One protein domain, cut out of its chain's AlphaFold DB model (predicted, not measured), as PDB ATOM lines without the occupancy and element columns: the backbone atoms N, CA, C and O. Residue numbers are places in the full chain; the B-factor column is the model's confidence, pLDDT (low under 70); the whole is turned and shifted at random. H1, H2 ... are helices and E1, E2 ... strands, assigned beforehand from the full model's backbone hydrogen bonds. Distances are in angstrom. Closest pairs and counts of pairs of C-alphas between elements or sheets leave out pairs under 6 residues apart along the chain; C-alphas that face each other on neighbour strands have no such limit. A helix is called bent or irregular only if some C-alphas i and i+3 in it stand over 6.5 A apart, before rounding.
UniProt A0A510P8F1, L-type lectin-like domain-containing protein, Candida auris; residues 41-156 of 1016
ATOM      1  N   ILE A  41      62.584  13.433   2.925       95.62
ATOM      2  CA  ILE A  41      62.266  14.241   1.743       95.62
ATOM      3  C   ILE A  41      62.376  13.335   0.522       95.62
ATOM      4  O   ILE A  41      63.464  12.870   0.178       95.62
ATOM      5  N   PHE A  42      61.238  13.103  -0.122       94.12
ATOM      6  CA  PHE A  42      61.107  12.292  -1.327       94.12
ATOM      7  C   PHE A  42      61.328  13.171  -2.565       94.12
ATOM      8  O   PHE A  42      60.673  14.201  -2.718       94.12
ATOM      9  N   MET A  43      62.269  12.780  -3.421       93.81
ATOM     10  CA  MET A  43      62.597  13.421  -4.699       93.81
ATOM     11  C   MET A  43      62.419  12.397  -5.826       93.81
ATOM     12  O   MET A  43      62.414  11.202  -5.567       93.81
ATOM     13  N   ASP A  44      62.371  12.834  -7.084       91.00
ATOM     14  CA  ASP A  44      62.071  11.945  -8.222       91.00
ATOM     15  C   ASP A  44      62.991  10.712  -8.349       91.00
ATOM     16  O   ASP A  44      62.568   9.675  -8.844       91.00
ATOM     17  N   SER A  45      64.251  10.817  -7.913       93.12
ATOM     18  CA  SER A  45      65.263   9.749  -8.030       93.12
ATOM     19  C   SER A  45      66.034   9.472  -6.738       93.12
ATOM     20  O   SER A  45      67.029   8.744  -6.751       93.12
ATOM     21  N   ALA A  46      65.631  10.079  -5.622       96.25
ATOM     22  CA  ALA A  46      66.343   9.936  -4.359       96.25
ATOM     23  C   ALA A  46      65.452  10.241  -3.151       96.25
ATOM     24  O   ALA A  46      64.479  10.985  -3.242       96.25
ATOM     25  N   VAL A  47      65.845   9.735  -1.987       96.62
ATOM     26  CA  VAL A  47      65.223  10.041  -0.698       96.62
ATOM     27  C   VAL A  47      66.297  10.559   0.252       96.62
ATOM     28  O   VAL A  47      67.328   9.914   0.448       96.62
ATOM     29  N   LEU A  48      66.074  11.737   0.839       96.50
ATOM     30  CA  LEU A  48      66.851  12.194   1.992       96.50
ATOM     31  C   LEU A  48      66.182  11.691   3.260       96.50
ATOM     32  O   LEU A  48      64.982  11.891   3.421       96.50
ATOM     33  N   VAL A  49      66.957  11.091   4.157       96.44
ATOM     34  CA  VAL A  49      66.481  10.575   5.442       96.44
ATOM     35  C   VAL A  49      67.285  11.220   6.566       96.44
ATOM     36  O   VAL A  49      68.512  11.134   6.597       96.44
ATOM     37  N   GLY A  50      66.589  11.888   7.477       95.00
ATOM     38  CA  GLY A  50      67.113  12.404   8.732       95.00
ATOM     39  C   GLY A  50      67.008  11.344   9.822       95.00
ATOM     40  O   GLY A  50      65.933  10.790  10.038       95.00
ATOM     41  N   LEU A  51      68.122  11.080  10.499       93.38
ATOM     42  CA  LEU A  51      68.239  10.123  11.595       93.38
ATOM     43  C   LEU A  51      68.853  10.819  12.813       93.38
ATOM     44  O   LEU A  51      69.867  11.520  12.702       93.38
ATOM     45  N   ASN A  52      68.239  10.623  13.973       90.75
ATOM     46  CA  ASN A  52      68.830  10.950  15.263       90.75
ATOM     47  C   ASN A  52      69.766   9.830  15.728       90.75
ATOM     48  O   ASN A  52      69.902   8.783  15.094       90.75
ATOM     49  N   LYS A  53      70.424  10.053  16.862       86.06
ATOM     50  CA  LYS A  53      71.246   9.031  17.506       86.06
ATOM     51  C   LYS A  53      70.438   7.765  17.788       86.06
ATOM     52  O   LYS A  53      69.330   7.847  18.312       86.06
ATOM     53  N   ASP A  54      71.029   6.621  17.454       84.38
ATOM     54  CA  ASP A  54      70.473   5.274  17.640       84.38
ATOM     55  C   ASP A  54      69.214   4.974  16.782       84.38
ATOM     56  O   ASP A  54      68.691   3.855  16.803       84.38
ATOM     57  N   GLU A  55      68.752   5.928  15.962       91.31
ATOM     58  CA  GLU A  55      67.772   5.685  14.900       91.31
ATOM     59  C   GLU A  55      68.461   5.010  13.709       91.31
ATOM     60  O   GLU A  55      69.488   5.481  13.213       91.31
ATOM     61  N   PHE A  56      67.885   3.912  13.227       93.06
ATOM     62  CA  PHE A  56      68.413   3.131  12.123       93.06
ATOM     63  C   PHE A  56      67.333   2.705  11.131       93.06
ATOM     64  O   PHE A  56      66.180   2.425  11.469       93.06
ATOM     65  N   ILE A  57      67.764   2.583   9.882       95.44
ATOM     66  CA  ILE A  57      66.964   2.044   8.793       95.44
ATOM     67  C   ILE A  57      67.640   0.826   8.177       95.44
ATOM     68  O   ILE A  57      68.866   0.701   8.145       95.44
ATOM     69  N   MET A  58      66.806  -0.064   7.667       94.75
ATOM     70  CA  MET A  58      67.186  -1.227   6.884       94.75
ATOM     71  C   MET A  58      66.645  -1.022   5.474       94.75
ATOM     72  O   MET A  58      65.456  -0.752   5.310       94.75
ATOM     73  N   VAL A  59      67.503  -1.116   4.463       94.62
ATOM     74  CA  VAL A  59      67.133  -0.765   3.084       94.62
ATOM     75  C   VAL A  59      67.392  -1.953   2.167       94.62
ATOM     76  O   VAL A  59      68.501  -2.490   2.151       94.62
ATOM     77  N   ASP A  60      66.367  -2.354   1.417       94.75
ATOM     78  CA  ASP A  60      66.413  -3.409   0.405       94.75
ATOM     79  C   ASP A  60      66.415  -2.795  -0.998       94.75
ATOM     80  O   ASP A  60      65.605  -1.927  -1.299       94.75
ATOM     81  N   GLY A  61      67.301  -3.255  -1.867       94.69
ATOM     82  CA  GLY A  61      67.380  -2.922  -3.279       94.69
ATOM     83  C   GLY A  61      68.707  -2.303  -3.677       94.69
ATOM     84  O   GLY A  61      69.766  -2.673  -3.169       94.69
ATOM     85  N   PHE A  62      68.640  -1.394  -4.643       95.12
ATOM     86  CA  PHE A  62      69.798  -0.826  -5.319       95.12
ATOM     87  C   PHE A  62      69.824   0.673  -5.078       95.12
ATOM     88  O   PHE A  62      68.884   1.371  -5.466       95.12
ATOM     89  N   TYR A  63      70.872   1.178  -4.434       95.69
ATOM     90  CA  TYR A  63      70.968   2.602  -4.131       95.69
ATOM     91  C   TYR A  63      72.403   3.076  -3.924       95.69
ATOM     92  O   TYR A  63      73.248   2.340  -3.425       95.69
ATOM     93  N   ASP A  64      72.660   4.343  -4.236       95.56
ATOM     94  CA  ASP A  64      73.857   5.047  -3.786       95.56
ATOM     95  C   ASP A  64      73.603   5.684  -2.418       95.56
ATOM     96  O   ASP A  64      72.743   6.563  -2.272       95.56
ATOM     97  N   LEU A  65      74.375   5.254  -1.420       96.06
ATOM     98  CA  LEU A  65      74.365   5.784  -0.061       96.06
ATOM     99  C   LEU A  65      75.398   6.902   0.082       96.06
ATOM    100  O   LEU A  65      76.591   6.683  -0.104       96.06
ATOM    101  N   SER A  66      74.967   8.091   0.491       95.38
ATOM    102  CA  SER A  66      75.878   9.189   0.844       95.38
ATOM    103  C   SER A  66      75.400   9.935   2.084       95.38
ATOM    104  O   SER A  66      74.205   9.980   2.376       95.38
ATOM    105  N   VAL A  67      76.333  10.529   2.827       93.88
ATOM    106  CA  VAL A  67      76.015  11.361   3.995       93.88
ATOM    107  C   VAL A  67      76.035  12.829   3.580       93.88
ATOM    108  O   VAL A  67      77.050  13.350   3.117       93.88
ATOM    109  N   VAL A  68      74.905  13.509   3.748       92.06
ATOM    110  CA  VAL A  68      74.752  14.937   3.435       92.06
ATOM    111  C   VAL A  68      75.108  15.796   4.645       92.06
ATOM    112  O   VAL A  68      75.719  16.850   4.492       92.06
ATOM    113  N   LYS A  69      74.746  15.343   5.848       89.19
ATOM    114  CA  LYS A  69      75.006  16.035   7.117       89.19
ATOM    115  C   LYS A  69      75.350  15.018   8.202       89.19
ATOM    116  O   LYS A  69      74.695  13.981   8.289       89.19
ATOM    117  N   GLY A  70      76.324  15.339   9.050       88.62
ATOM    118  CA  GLY A  70      76.714  14.500  10.184       88.62
ATOM    119  C   GLY A  70      77.523  13.269   9.771       88.62
ATOM    120  O   GLY A  70      78.355  13.333   8.865       88.62
ATOM    121  N   CYS A  71      77.309  12.153  10.467       89.31
ATOM    122  CA  CYS A  71      77.993  10.880  10.238       89.31
ATOM    123  C   CYS A  71      77.013   9.728  10.467       89.31
ATOM    124  O   CYS A  71      76.257   9.753  11.431       89.31
ATOM    125  N   ALA A  72      77.059   8.697   9.629       91.75
ATOM    126  CA  ALA A  72      76.265   7.488   9.824       91.75
ATOM    127  C   ALA A  72      77.174   6.301  10.158       91.75
ATOM    128  O   ALA A  72      78.322   6.239   9.720       91.75
ATOM    129  N   SER A  73      76.664   5.352  10.933       91.62
ATOM    130  CA  SER A  73      77.276   4.041  11.136       91.62
ATOM    131  C   SER A  73      76.574   3.023  10.250       91.62
ATOM    132  O   SER A  73      75.347   3.003  10.192       91.62
ATOM    133  N   VAL A  74      77.331   2.166   9.574       92.00
ATOM    134  CA  VAL A  74      76.783   1.059   8.787       92.00
ATOM    135  C   VAL A  74      77.167  -0.263   9.452       92.00
ATOM    136  O   VAL A  74      78.324  -0.484   9.819       92.00
ATOM    137  N   ASN A  75      76.174  -1.137   9.635       90.56
ATOM    138  CA  ASN A  75      76.276  -2.459  10.267       90.56
ATOM    139  C   ASN A  75      76.880  -2.441  11.684       90.56
ATOM    140  O   ASN A  75      77.431  -3.443  12.137       90.56
ATOM    141  N   ASN A  76      76.794  -1.301  12.379       87.00
ATOM    142  CA  ASN A  76      77.432  -1.049  13.677       87.00
ATOM    143  C   ASN A  76      78.954  -1.275  13.684       87.00
ATOM    144  O   ASN A  76      79.542  -1.566  14.725       87.00
ATOM    145  N   LEU A  77      79.599  -1.139  12.524       85.00
ATOM    146  CA  LEU A  77      81.034  -1.348  12.385       85.00
ATOM    147  C   LEU A  77      81.726  -0.078  11.911       85.00
ATOM    148  O   LEU A  77      82.547   0.481  12.632       85.00
ATOM    149  N   PHE A  78      81.381   0.396  10.718       84.19
ATOM    150  CA  PHE A  78      82.112   1.485  10.091       84.19
ATOM    151  C   PHE A  78      81.332   2.792  10.065       84.19
ATOM    152  O   PHE A  78      80.144   2.830   9.749       84.19
ATOM    153  N   LYS A  79      82.052   3.880  10.351       88.75
ATOM    154  CA  LYS A  79      81.549   5.249  10.272       88.75
ATOM    155  C   LYS A  79      81.775   5.792   8.866       88.75
ATOM    156  O   LYS A  79      82.895   5.767   8.362       88.75
ATOM    157  N   ILE A  80      80.715   6.311   8.261       89.00
ATOM    158  CA  ILE A  80      80.756   7.046   7.000       89.00
ATOM    159  C   ILE A  80      80.418   8.514   7.264       89.00
ATOM    160  O   ILE A  80      79.495   8.843   8.012       89.00
ATOM    161  N   SER A  81      81.188   9.401   6.644       85.94
ATOM    162  CA  SER A  81      81.045  10.855   6.748       85.94
ATOM    163  C   SER A  81      80.715  11.451   5.381       85.94
ATOM    164  O   SER A  81      80.676  10.742   4.371       85.94
ATOM    165  N   SER A  82      80.456  12.757   5.345       84.25
ATOM    166  CA  SER A  82      80.169  13.449   4.089       84.25
ATOM    167  C   SER A  82      81.358  13.413   3.122       84.25
ATOM    168  O   SER A  82      82.510  13.458   3.545       84.25
ATOM    169  N   GLY A  83      81.068  13.330   1.820       79.38
ATOM    170  CA  GLY A  83      82.059  13.439   0.741       79.38
ATOM    171  C   GLY A  83      82.067  12.278  -0.254       79.38
ATOM    172  O   GLY A  83      82.357  12.503  -1.425       79.38
ATOM    173  N   ASN A  84      81.684  11.069   0.170       86.00
ATOM    174  CA  ASN A  84      81.666   9.880  -0.689       86.00
ATOM    175  C   ASN A  84      80.247   9.328  -0.874       86.00
ATOM    176  O   ASN A  84      79.421   9.377   0.041       86.00
ATOM    177  N   ALA A  85      80.001   8.765  -2.056       90.75
ATOM    178  CA  ALA A  85      78.849   7.922  -2.338       90.75
ATOM    179  C   ALA A  85      79.300   6.460  -2.411       90.75
ATOM    180  O   ALA A  85      80.346   6.156  -2.989       90.75
ATOM    181  N   TYR A  86      78.517   5.573  -1.808       92.38
ATOM    182  CA  TYR A  86      78.778   4.143  -1.745       92.38
ATOM    183  C   TYR A  86      77.652   3.407  -2.474       92.38
ATOM    184  O   TYR A  86      76.519   3.447  -1.986       92.38
ATOM    185  N   PRO A  87      77.929   2.741  -3.606       93.44
ATOM    186  CA  PRO A  87      76.928   1.930  -4.280       93.44
ATOM    187  C   PRO A  87      76.600   0.710  -3.422       93.44
ATOM    188  O   PRO A  87      77.495  -0.025  -2.993       93.44
ATOM    189  N   VAL A  88      75.312   0.496  -3.178       94.44
ATOM    190  CA  VAL A  88      74.784  -0.605  -2.379       94.44
ATOM    191  C   VAL A  88      73.859  -1.448  -3.239       94.44
ATOM    192  O   VAL A  88      72.924  -0.946  -3.863       94.44
ATOM    193  N   VAL A  89      74.125  -2.750  -3.244       93.50
ATOM    194  CA  VAL A  89      73.287  -3.763  -3.884       93.50
ATOM    195  C   VAL A  89      72.930  -4.792  -2.827       93.50
ATOM    196  O   VAL A  89      73.823  -5.326  -2.173       93.50
ATOM    197  N   THR A  90      71.648  -5.088  -2.641       94.38
ATOM    198  CA  THR A  90      71.214  -6.131  -1.703       94.38
ATOM    199  C   THR A  90      70.673  -7.358  -2.422       94.38
ATOM    200  O   THR A  90      70.232  -7.302  -3.566       94.38
ATOM    201  N   SER A  91      70.699  -8.492  -1.727       91.56
ATOM    202  CA  SER A  91      70.095  -9.745  -2.166       91.56
ATOM    203  C   SER A  91      69.346 -10.368  -0.999       91.56
ATOM    204  O   SER A  91      69.820 -10.323   0.138       91.56
ATOM    205  N   LYS A  92      68.218 -11.033  -1.271       88.19
ATOM    206  CA  LYS A  92      67.474 -11.768  -0.234       88.19
ATOM    207  C   LYS A  92      68.244 -12.966   0.331       88.19
ATOM    208  O   LYS A  92      67.866 -13.476   1.388       88.19
ATOM    209  N   ASN A  93      69.304 -13.415  -0.343       87.75
ATOM    210  CA  ASN A  93      70.208 -14.449   0.164       87.75
ATOM    211  C   ASN A  93      71.178 -13.934   1.238       87.75
ATOM    212  O   ASN A  93      71.699 -14.739   2.009       87.75
ATOM    213  N   GLU A  94      71.395 -12.622   1.318       88.81
ATOM    214  CA  GLU A  94      72.285 -11.997   2.292       88.81
ATOM    215  C   GLU A  94      71.486 -11.252   3.378       88.81
ATOM    216  O   GLU A  94      70.251 -11.255   3.395       88.81
ATOM    217  N   SER A  95      72.193 -10.676   4.352       90.62
ATOM    218  CA  SER A  95      71.585  -9.794   5.358       90.62
ATOM    219  C   SER A  95      71.639  -8.353   4.860       90.62
ATOM    220  O   SER A  95      72.663  -7.941   4.314       90.62
ATOM    221  N   LEU A  96      70.564  -7.579   5.035       94.00
ATOM    222  CA  LEU A  96      70.524  -6.215   4.506       94.00
ATOM    223  C   LEU A  96      71.411  -5.273   5.330       94.00
ATOM    224  O   LEU A  96      71.483  -5.423   6.551       94.00
ATOM    225  N   PRO A  97      72.041  -4.269   4.706       94.62
ATOM    226  CA  PRO A  97      72.765  -3.239   5.433       94.62
ATOM    227  C   PRO A  97      71.854  -2.485   6.408       94.62
ATOM    228  O   PRO A  97      70.729  -2.114   6.066       94.62
ATOM    229  N   VAL A  98      72.363  -2.235   7.613       94.06
ATOM    230  CA  VAL A  98      71.692  -1.414   8.630       94.06
ATOM    231  C   VAL A  98      72.431  -0.090   8.748       94.06
ATOM    232  O   VAL A  98      73.622  -0.074   9.054       94.06
ATOM    233  N   ILE A  99      71.735   1.019   8.498       94.81
ATOM    234  CA  ILE A  99      72.304   2.372   8.505       94.81
ATOM    235  C   ILE A  99      71.758   3.110   9.724       94.81
ATOM    236  O   ILE A  99      70.549   3.277   9.844       94.81
ATOM    237  N   CYS A 100      72.641   3.555  10.612       92.94
ATOM    238  CA  CYS A 100      72.315   4.173  11.893       92.94
ATOM    239  C   CYS A 100      72.853   5.609  11.978       92.94
ATOM    240  O   CYS A 100      73.987   5.877  11.571       92.94
ATOM    241  N   GLY A 101      72.056   6.536  12.509       89.88
ATOM    242  CA  GLY A 101      72.464   7.917  12.762       89.88
ATOM    243  C   GLY A 101      73.411   8.035  13.959       89.88
ATOM    244  O   GLY A 101      73.215   7.395  14.994       89.88
ATOM    245  N   LEU A 102      74.437   8.884  13.838       87.00
ATOM    246  CA  LEU A 102      75.340   9.214  14.943       87.00
ATOM    247  C   LEU A 102      75.134  10.659  15.420       87.00
ATOM    248  O   LEU A 102      74.570  11.516  14.731       87.00
ATOM    249  N   GLU A 103      75.600  10.935  16.637       80.12
ATOM    250  CA  GLU A 103      75.814  12.306  17.103       80.12
ATOM    251  C   GLU A 103      77.065  12.876  16.423       80.12
ATOM    252  O   GLU A 103      78.100  12.213  16.345       80.12
ATOM    253  N   SER A 104      76.964  14.108  15.924       66.25
ATOM    254  CA  SER A 104      78.091  14.861  15.370       66.25
ATOM    255  C   SER A 104      78.392  16.044  16.287       66.25
ATOM    256  O   SER A 104      77.474  16.765  16.681       66.25
ATOM    257  N   GLU A 105      79.668  16.241  16.626       57.97
ATOM    258  CA  GLU A 105      80.128  17.375  17.444       57.97
ATOM    259  C   GLU A 105      80.006  18.717  16.688       57.97
ATOM    260  O   GLU A 105      79.848  19.771  17.303       57.97
ATOM    261  N   GLU A 106      79.964  18.686  15.351       54.72
ATOM    262  CA  GLU A 106      79.845  19.856  14.471       54.72
ATOM    263  C   GLU A 106      78.374  20.171  14.139       54.72
ATOM    264  O   GLU A 106      77.925  20.137  12.994       54.72
ATOM    265  N   SER A 107      77.570  20.469  15.159       48.91
ATOM    266  CA  SER A 107      76.154  20.820  14.976       48.91
ATOM    267  C   SER A 107      75.946  22.303  14.633       48.91
ATOM    268  O   SER A 107      75.265  23.041  15.343       48.91
ATOM    269  N   THR A 108      76.456  22.775  13.491       51.41
ATOM    270  CA  THR A 108      75.862  23.983  12.893       51.41
ATOM    271  C   THR A 108      74.479  23.610  12.358       51.41
ATOM    272  O   THR A 108      74.359  22.848  11.400       51.41
ATOM    273  N   GLN A 109      73.413  24.126  12.984       53.94
ATOM    274  CA  GLN A 109      71.996  23.867  12.653       53.94
ATOM    275  C   GLN A 109      71.552  24.357  11.254       53.94
ATOM    276  O   GLN A 109      70.362  24.435  10.957       53.94
ATOM    277  N   THR A 110      72.487  24.691  10.370       55.91
ATOM    278  CA  THR A 110      72.234  25.185   9.017       55.91
ATOM    279  C   THR A 110      72.284  24.028   8.017       55.91
ATOM    280  O   THR A 110      73.349  23.458   7.794       55.91
ATOM    281  N   GLY A 111      71.150  23.664   7.413       68.75
ATOM    282  CA  GLY A 111      71.092  22.622   6.380       68.75
ATOM    283  C   GLY A 111      69.703  22.004   6.192       68.75
ATOM    284  O   GLY A 111      68.757  22.334   6.906       68.75
ATOM    285  N   VAL A 112      69.584  21.097   5.219       80.31
ATOM    286  CA  VAL A 112      68.366  20.306   4.970       80.31
ATOM    287  C   VAL A 112      68.085  19.400   6.176       80.31
ATOM    288  O   VAL A 112      69.022  18.824   6.724       80.31
ATOM    289  N   LEU A 113      66.815  19.287   6.597       86.12
ATOM    290  CA  LEU A 113      66.389  18.553   7.804       86.12
ATOM    291  C   LEU A 113      67.164  18.994   9.076       86.12
ATOM    292  O   LEU A 113      67.905  18.211   9.675       86.12
ATOM    293  N   PRO A 114      67.012  20.260   9.521       81.25
ATOM    294  CA  PRO A 114      67.853  20.853  10.567       81.25
ATOM    295  C   PRO A 114      67.722  20.158  11.927       81.25
ATOM    296  O   PRO A 114      68.703  20.103  12.665       81.25
ATOM    297  N   SER A 115      66.549  19.585  12.217       86.25
ATOM    298  CA  SER A 115      66.230  18.893  13.472       86.25
ATOM    299  C   SER A 115      66.958  17.562  13.678       86.25
ATOM    300  O   SER A 115      66.874  17.015  14.770       86.25
ATOM    301  N   TYR A 116      67.644  17.039  12.657       89.06
ATOM    302  CA  TYR A 116      68.308  15.733  12.700       89.06
ATOM    303  C   TYR A 116      69.827  15.893  12.746       89.06
ATOM    304  O   TYR A 116      70.392  16.755  12.057       89.06
ATOM    305  N   SER A 117      70.496  15.066  13.555       86.62
ATOM    306  CA  SER A 117      71.960  15.079  13.686       86.62
ATOM    307  C   SER A 117      72.651  14.499  12.455       86.62
ATOM    308  O   SER A 117      73.700  15.001  12.050       86.62
ATOM    309  N   THR A 118      72.041  13.489  11.835       91.19
ATOM    310  CA  THR A 118      72.539  12.830  10.628       91.19
ATOM    311  C   THR A 118      71.503  12.922   9.519       91.19
ATOM    312  O   THR A 118      70.323  12.676   9.743       91.19
ATOM    313  N   VAL A 119      71.936  13.264   8.307       93.94
ATOM    314  CA  VAL A 119      71.097  13.221   7.104       93.94
ATOM    315  C   VAL A 119      71.826  12.422   6.041       93.94
ATOM    316  O   VAL A 119      72.919  12.801   5.610       93.94
ATOM    317  N   ILE A 120      71.209  11.329   5.611       95.62
ATOM    318  CA  ILE A 120      71.692  10.474   4.528       95.62
ATOM    319  C   ILE A 120      70.856  10.696   3.270       95.62
ATOM    320  O   ILE A 120      69.694  11.094   3.338       95.62
ATOM    321  N   LYS A 121      71.451  10.423   2.114       96.62
ATOM    322  CA  LYS A 121      70.786  10.402   0.814       96.62
ATOM    323  C   LYS A 121      70.884   8.997   0.238       96.62
ATOM    324  O   LYS A 121      71.991   8.475   0.105       96.62
ATOM    325  N   LEU A 122      69.735   8.440  -0.127       97.25
ATOM    326  CA  LEU A 122      69.591   7.203  -0.889       97.25
ATOM    327  C   LEU A 122      69.186   7.594  -2.309       97.25
ATOM    328  O   LEU A 122      68.112   8.162  -2.493       97.25
ATOM    329  N   SER A 123      70.048   7.375  -3.299       96.81
ATOM    330  CA  SER A 123      69.745   7.691  -4.707       96.81
ATOM    331  C   SER A 123      69.554   6.410  -5.504       96.81
ATOM    332  O   SER A 123      70.209   5.421  -5.197       96.81
ATOM    333  N   ASN A 124      68.686   6.419  -6.514       95.50
ATOM    334  CA  ASN A 124      68.488   5.258  -7.377       95.50
ATOM    335  C   ASN A 124      69.798   4.814  -8.028       95.50
ATOM    336  O   ASN A 124      70.571   5.644  -8.506       95.50
ATOM    337  N   LEU A 125      69.994   3.502  -8.098       93.50
ATOM    338  CA  LEU A 125      71.136   2.879  -8.749       93.50
ATOM    339  C   LEU A 125      70.619   1.814  -9.712       93.50
ATOM    340  O   LEU A 125      70.075   0.799  -9.280       93.50
ATOM    341  N   ASP A 126      70.794   2.032 -11.012       91.62
ATOM    342  CA  ASP A 126      70.492   1.017 -12.019       91.62
ATOM    343  C   ASP A 126      71.742   0.187 -12.313       91.62
ATOM    344  O   ASP A 126      72.791   0.718 -12.680       91.62
ATOM    345  N   THR A 127      71.625  -1.126 -12.137       91.12
ATOM    346  CA  THR A 127      72.723  -2.066 -12.375       91.12
ATOM    347  C   THR A 127      72.380  -3.081 -13.459       91.12
ATOM    348  O   THR A 127      73.261  -3.809 -13.900       91.12
ATOM    349  N   GLY A 128      71.119  -3.171 -13.885       91.12
ATOM    350  CA  GLY A 128      70.593  -4.261 -14.704       91.12
ATOM    351  C   GLY A 128      70.307  -5.570 -13.951       91.12
ATOM    352  O   GLY A 128      69.519  -6.373 -14.447       91.12
ATOM    353  N   LEU A 129      70.842  -5.790 -12.736       91.19
ATOM    354  CA  LEU A 129      70.485  -6.951 -11.892       91.19
ATOM    355  C   LEU A 129      69.018  -6.922 -11.442       91.19
ATOM    356  O   LEU A 129      68.457  -7.958 -11.101       91.19
ATOM    357  N   GLN A 130      68.370  -5.759 -11.496       89.94
ATOM    358  CA  GLN A 130      66.924  -5.614 -11.327       89.94
ATOM    359  C   GLN A 130      66.141  -6.536 -12.277       89.94
ATOM    360  O   GLN A 130      65.067  -7.015 -11.931       89.94
ATOM    361  N   ASN A 131      66.695  -6.819 -13.460       90.56
ATOM    362  CA  ASN A 131      66.064  -7.645 -14.485       90.56
ATOM    363  C   ASN A 131      66.483  -9.121 -14.407       90.56
ATOM    364  O   ASN A 131      66.187  -9.882 -15.320       90.56
ATOM    365  N   PHE A 132      67.139  -9.564 -13.328       91.00
ATOM    366  CA  PHE A 132      67.623 -10.946 -13.186       91.00
ATOM    367  C   PHE A 132      66.522 -11.999 -13.420       91.00
ATOM    368  O   PHE A 132      66.756 -13.030 -14.053       91.00
ATOM    369  N   GLY A 133      65.296 -11.706 -12.967       88.25
ATOM    370  CA  GLY A 133      64.126 -12.569 -13.156       88.25
ATOM    371  C   GLY A 133      63.697 -12.772 -14.615       88.25
ATOM    372  O   GLY A 133      62.961 -13.716 -14.890       88.25
ATOM    373  N   PHE A 134      64.159 -11.937 -15.555       88.19
ATOM    374  CA  PHE A 134      63.883 -12.106 -16.985       88.19
ATOM    375  C   PHE A 134      64.522 -13.384 -17.540       88.19
ATOM    376  O   PHE A 134      63.867 -14.132 -18.263       88.19
ATOM    377  N   ILE A 135      65.777 -13.653 -17.163       87.75
ATOM    378  CA  ILE A 135      66.519 -14.840 -17.614       87.75
ATOM    379  C   ILE A 135      66.165 -16.059 -16.763       87.75
ATOM    380  O   ILE A 135      65.970 -17.150 -17.290       87.75
ATOM    381  N   SER A 136      66.037 -15.885 -15.444       87.25
ATOM    382  CA  SER A 136      65.678 -16.977 -14.533       87.25
ATOM    383  C   SER A 136      64.443 -16.619 -13.696       87.25
ATOM    384  O   SER A 136      64.574 -16.108 -12.580       87.25
ATOM    385  N   PRO A 137      63.223 -16.908 -14.197       84.69
ATOM    386  CA  PRO A 137      61.970 -16.596 -13.499       84.69
ATOM    387  C   PRO A 137      61.860 -17.228 -12.104       84.69
ATOM    388  O   PRO A 137      61.325 -16.622 -11.179       84.69
ATOM    389  N   ASN A 138      62.447 -18.414 -11.907       82.88
ATOM    390  CA  ASN A 138      62.498 -19.100 -10.607       82.88
ATOM    391  C   ASN A 138      63.273 -18.304  -9.534       82.88
ATOM    392  O   ASN A 138      63.113 -18.528  -8.331       82.88
ATOM    393  N   LEU A 139      64.106 -17.360  -9.973       87.12
ATOM    394  CA  LEU A 139      64.944 -16.497  -9.150       87.12
ATOM    395  C   LEU A 139      64.476 -15.033  -9.187       87.12
ATOM    396  O   LEU A 139      65.205 -14.159  -8.722       87.12
ATOM    397  N   GLN A 140      63.259 -14.747  -9.674       85.69
ATOM    398  CA  GLN A 140      62.719 -13.381  -9.752       85.69
ATOM    399  C   GLN A 140      62.722 -12.654  -8.398       85.69
ATOM    400  O   GLN A 140      62.917 -11.447  -8.336       85.69
ATOM    401  N   ASP A 141      62.559 -13.401  -7.302       87.06
ATOM    402  CA  ASP A 141      62.509 -12.839  -5.955       87.06
ATOM    403  C   ASP A 141      63.899 -12.572  -5.356       87.06
ATOM    404  O   ASP A 141      63.958 -12.081  -4.228       87.06
ATOM    405  N   LEU A 142      65.000 -12.942  -6.020       90.50
ATOM    406  CA  LEU A 142      66.356 -12.861  -5.462       90.50
ATOM    407  C   LEU A 142      66.786 -11.420  -5.165       90.50
ATOM    408  O   LEU A 142      67.364 -11.153  -4.107       90.50
ATOM    409  N   PHE A 143      66.502 -10.521  -6.102       91.81
ATOM    410  CA  PHE A 143      66.800  -9.098  -6.024       91.81
ATOM    411  C   PHE A 143      65.513  -8.293  -5.847       91.81
ATOM    412  O   PHE A 143      64.413  -8.773  -6.125       91.81
ATOM    413  N   HIS A 144      65.641  -7.068  -5.348       90.06
ATOM    414  CA  HIS A 144      64.493  -6.184  -5.192       90.06
ATOM    415  C   HIS A 144      63.937  -5.763  -6.557       90.06
ATOM    416  O   HIS A 144      64.663  -5.226  -7.393       90.06
ATOM    417  N   THR A 145      62.631  -5.944  -6.747       84.25
ATOM    418  CA  THR A 145      61.903  -5.480  -7.930       84.25
ATOM    419  C   THR A 145      60.578  -4.856  -7.503       84.25
ATOM    420  O   THR A 145      59.704  -5.554  -6.983       84.25
ATOM    421  N   GLN A 146      60.398  -3.558  -7.747       80.50
ATOM    422  CA  GLN A 146      59.117  -2.873  -7.557       80.50
ATOM    423  C   GLN A 146      58.801  -1.966  -8.753       80.50
ATOM    424  O   GLN A 146      59.152  -0.789  -8.741       80.50
ATOM    425  N   PRO A 147      58.086  -2.476  -9.772       73.38
ATOM    426  CA  PRO A 147      57.754  -1.695 -10.967       73.38
ATOM    427  C   PRO A 147      56.882  -0.463 -10.688       73.38
ATOM    428  O   PRO A 147      56.869   0.480 -11.470       73.38
ATOM    429  N   SER A 148      56.117  -0.478  -9.593       80.56
ATOM    430  CA  SER A 148      55.215   0.610  -9.203       80.56
ATOM    431  C   SER A 148      55.895   1.734  -8.416       80.56
ATOM    432  O   SER A 148      55.269   2.767  -8.192       80.56
ATOM    433  N   SER A 149      57.131   1.528  -7.952       87.06
ATOM    434  CA  SER A 149      57.893   2.525  -7.198       87.06
ATOM    435  C   SER A 149      58.806   3.306  -8.147       87.06
ATOM    436  O   SER A 149      59.435   2.694  -9.010       87.06
ATOM    437  N   PRO A 150      58.944   4.637  -7.995       90.31
ATOM    438  CA  PRO A 150      59.977   5.387  -8.706       90.31
ATOM    439  C   PRO A 150      61.385   5.082  -8.169       90.31
ATOM    440  O   PRO A 150      62.371   5.506  -8.770       90.31
ATOM    441  N   TYR A 151      61.495   4.370  -7.042       94.31
ATOM    442  CA  TYR A 151      62.760   4.048  -6.396       94.31
ATOM    443  C   TYR A 151      63.202   2.617  -6.692       94.31
ATOM    444  O   TYR A 151      62.403   1.684  -6.641       94.31
ATOM    445  N   THR A 152      64.501   2.430  -6.921       94.50
ATOM    446  CA  THR A 152      65.124   1.103  -7.099       94.50
ATOM    447  C   THR A 152      65.383   0.380  -5.771       94.50
ATOM    448  O   THR A 152      66.052  -0.655  -5.737       94.50
ATOM    449  N   PHE A 153      64.881   0.937  -4.673       94.81
ATOM    450  CA  PHE A 153      65.067   0.471  -3.309       94.81
ATOM    451  C   PHE A 153      63.826   0.767  -2.461       94.81
ATOM    452  O   PHE A 153      62.983   1.594  -2.812       94.81
ATOM    453  N   GLU A 154      63.757   0.126  -1.304       93.94
ATOM    454  CA  GLU A 154      62.690   0.262  -0.327       93.94
ATOM    455  C   GLU A 154      63.260   0.207   1.094       93.94
ATOM    456  O   GLU A 154      64.123  -0.614   1.410       93.94
ATOM    457  N   VAL A 155      62.748   1.062   1.981       94.50
ATOM    458  CA  VAL A 155      63.045   0.970   3.413       94.50
ATOM    459  C   VAL A 155      62.131  -0.072   4.053       94.50
ATOM    460  O   VAL A 155      60.908  -0.007   3.951       94.50
ATOM    461  N   VAL A 156      62.728  -1.050   4.729       94.38
ATOM    462  CA  VAL A 156      62.011  -2.136   5.399       94.38
ATOM    463  C   VAL A 156      61.479  -1.618   6.733       94.38
ATOM    464  O   VAL A 156      62.170  -1.648   7.749       94.38
TER     465      VAL A 156
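AT A GLANCE: This is residues 41 to 156 of the 1016 residues of the protein "L-type lectin-like domain-containing protein" of Candida auris (UniProt A0A510P8F1). One strongly twisted sheet of nine strands folds back on itself where the long strand E3 bends sharply, giving two layers partly face to face: E1, E2, E8, the later part of E3 and E6 in one, and E9, the earlier part of E3, E7, E4 and E5 in the other. The short helix H1 lies near one end of the long axis, where residues 134 to 139 stick out, and the loop of residues 102 to 117 reaches out at the other end. The printed part has 116 residues, in the order E1 E2 E3 E4 E5 E6 E7 E8 H1 E9; the sheet is branched, its neighbour pairs antiparallel. It is mostly strand, with 57 residues, under half, in named elements. The whole is compact, with a radius of gyration of the C-alphas of 15.1 A, yet elongated, spanning 50 by 30 by 22 A.

IN THESE COORDINATES: E3, residues 56 to 69, is the longest strand by residues, yet measures 15.3 A; it bends by 143 degrees at residue 61. E8 is residues 118 to 124, 19.9 A; E2, 46 to 51, 16.1 A; E6, 85 to 89, 13.0 A. E1, 41 to 43, begins at C-alpha 41 (62.266, 14.241, 1.743). E4 is residues 71 to 74, E5 78 to 81, E7 98 to 101. H1, 129 to 135, is irregular: C-alphas 130 and 133 are 7.7 A apart. E9, 153 to 155, ends at C-alpha 155 (63.045, 0.970, 3.413).

HOW THE PARTS SIT: E3 has E6 and E7 on one side, E8 and E9 on the other. Its pairing is staggered: E7 at residues 56 to 58, N 57 to O 99 2.9 A; E9 at 59 to 61, N 60 to O 154 2.8 A; E6 at 62 to 66, N 65 to O 86 2.9 A; E8 at 63 to 69, N 64 to O 123 2.8 A. E2 is the antiparallel neighbour of E8, N 47 to O 122 2.8 A, and forms a hairpin with E1, N 41 to O 48 2.9 A. E4 pairs with E7, N 73 to O 100 2.8 A, and forms a hairpin with E5, N 72 to O 80 2.9 A. The closest C-alphas of E4 and E8, Cys 71 and Thr 118, are 5.8 A apart. H1 is only just on the sheet, with 5 pairs of C-alphas within 10 A, and only grazes it with residues 129 to 130; 0 of its 3 O i to N i+4 pairs but 3 of its 4 O i to N i+3 pairs are within hydrogen-bond range. E1 and E9 are apart.

THE WHOLE: The two farthest C-alphas, of Thr 108 and Asn 138, are 50.9 A apart. The printed part has no cut. The links E7 to E8, 16 residues, and H1 to E9, 17 residues, are long. Mean pLDDT of the printed part is 88.3; residues 104 to 111 are under 70.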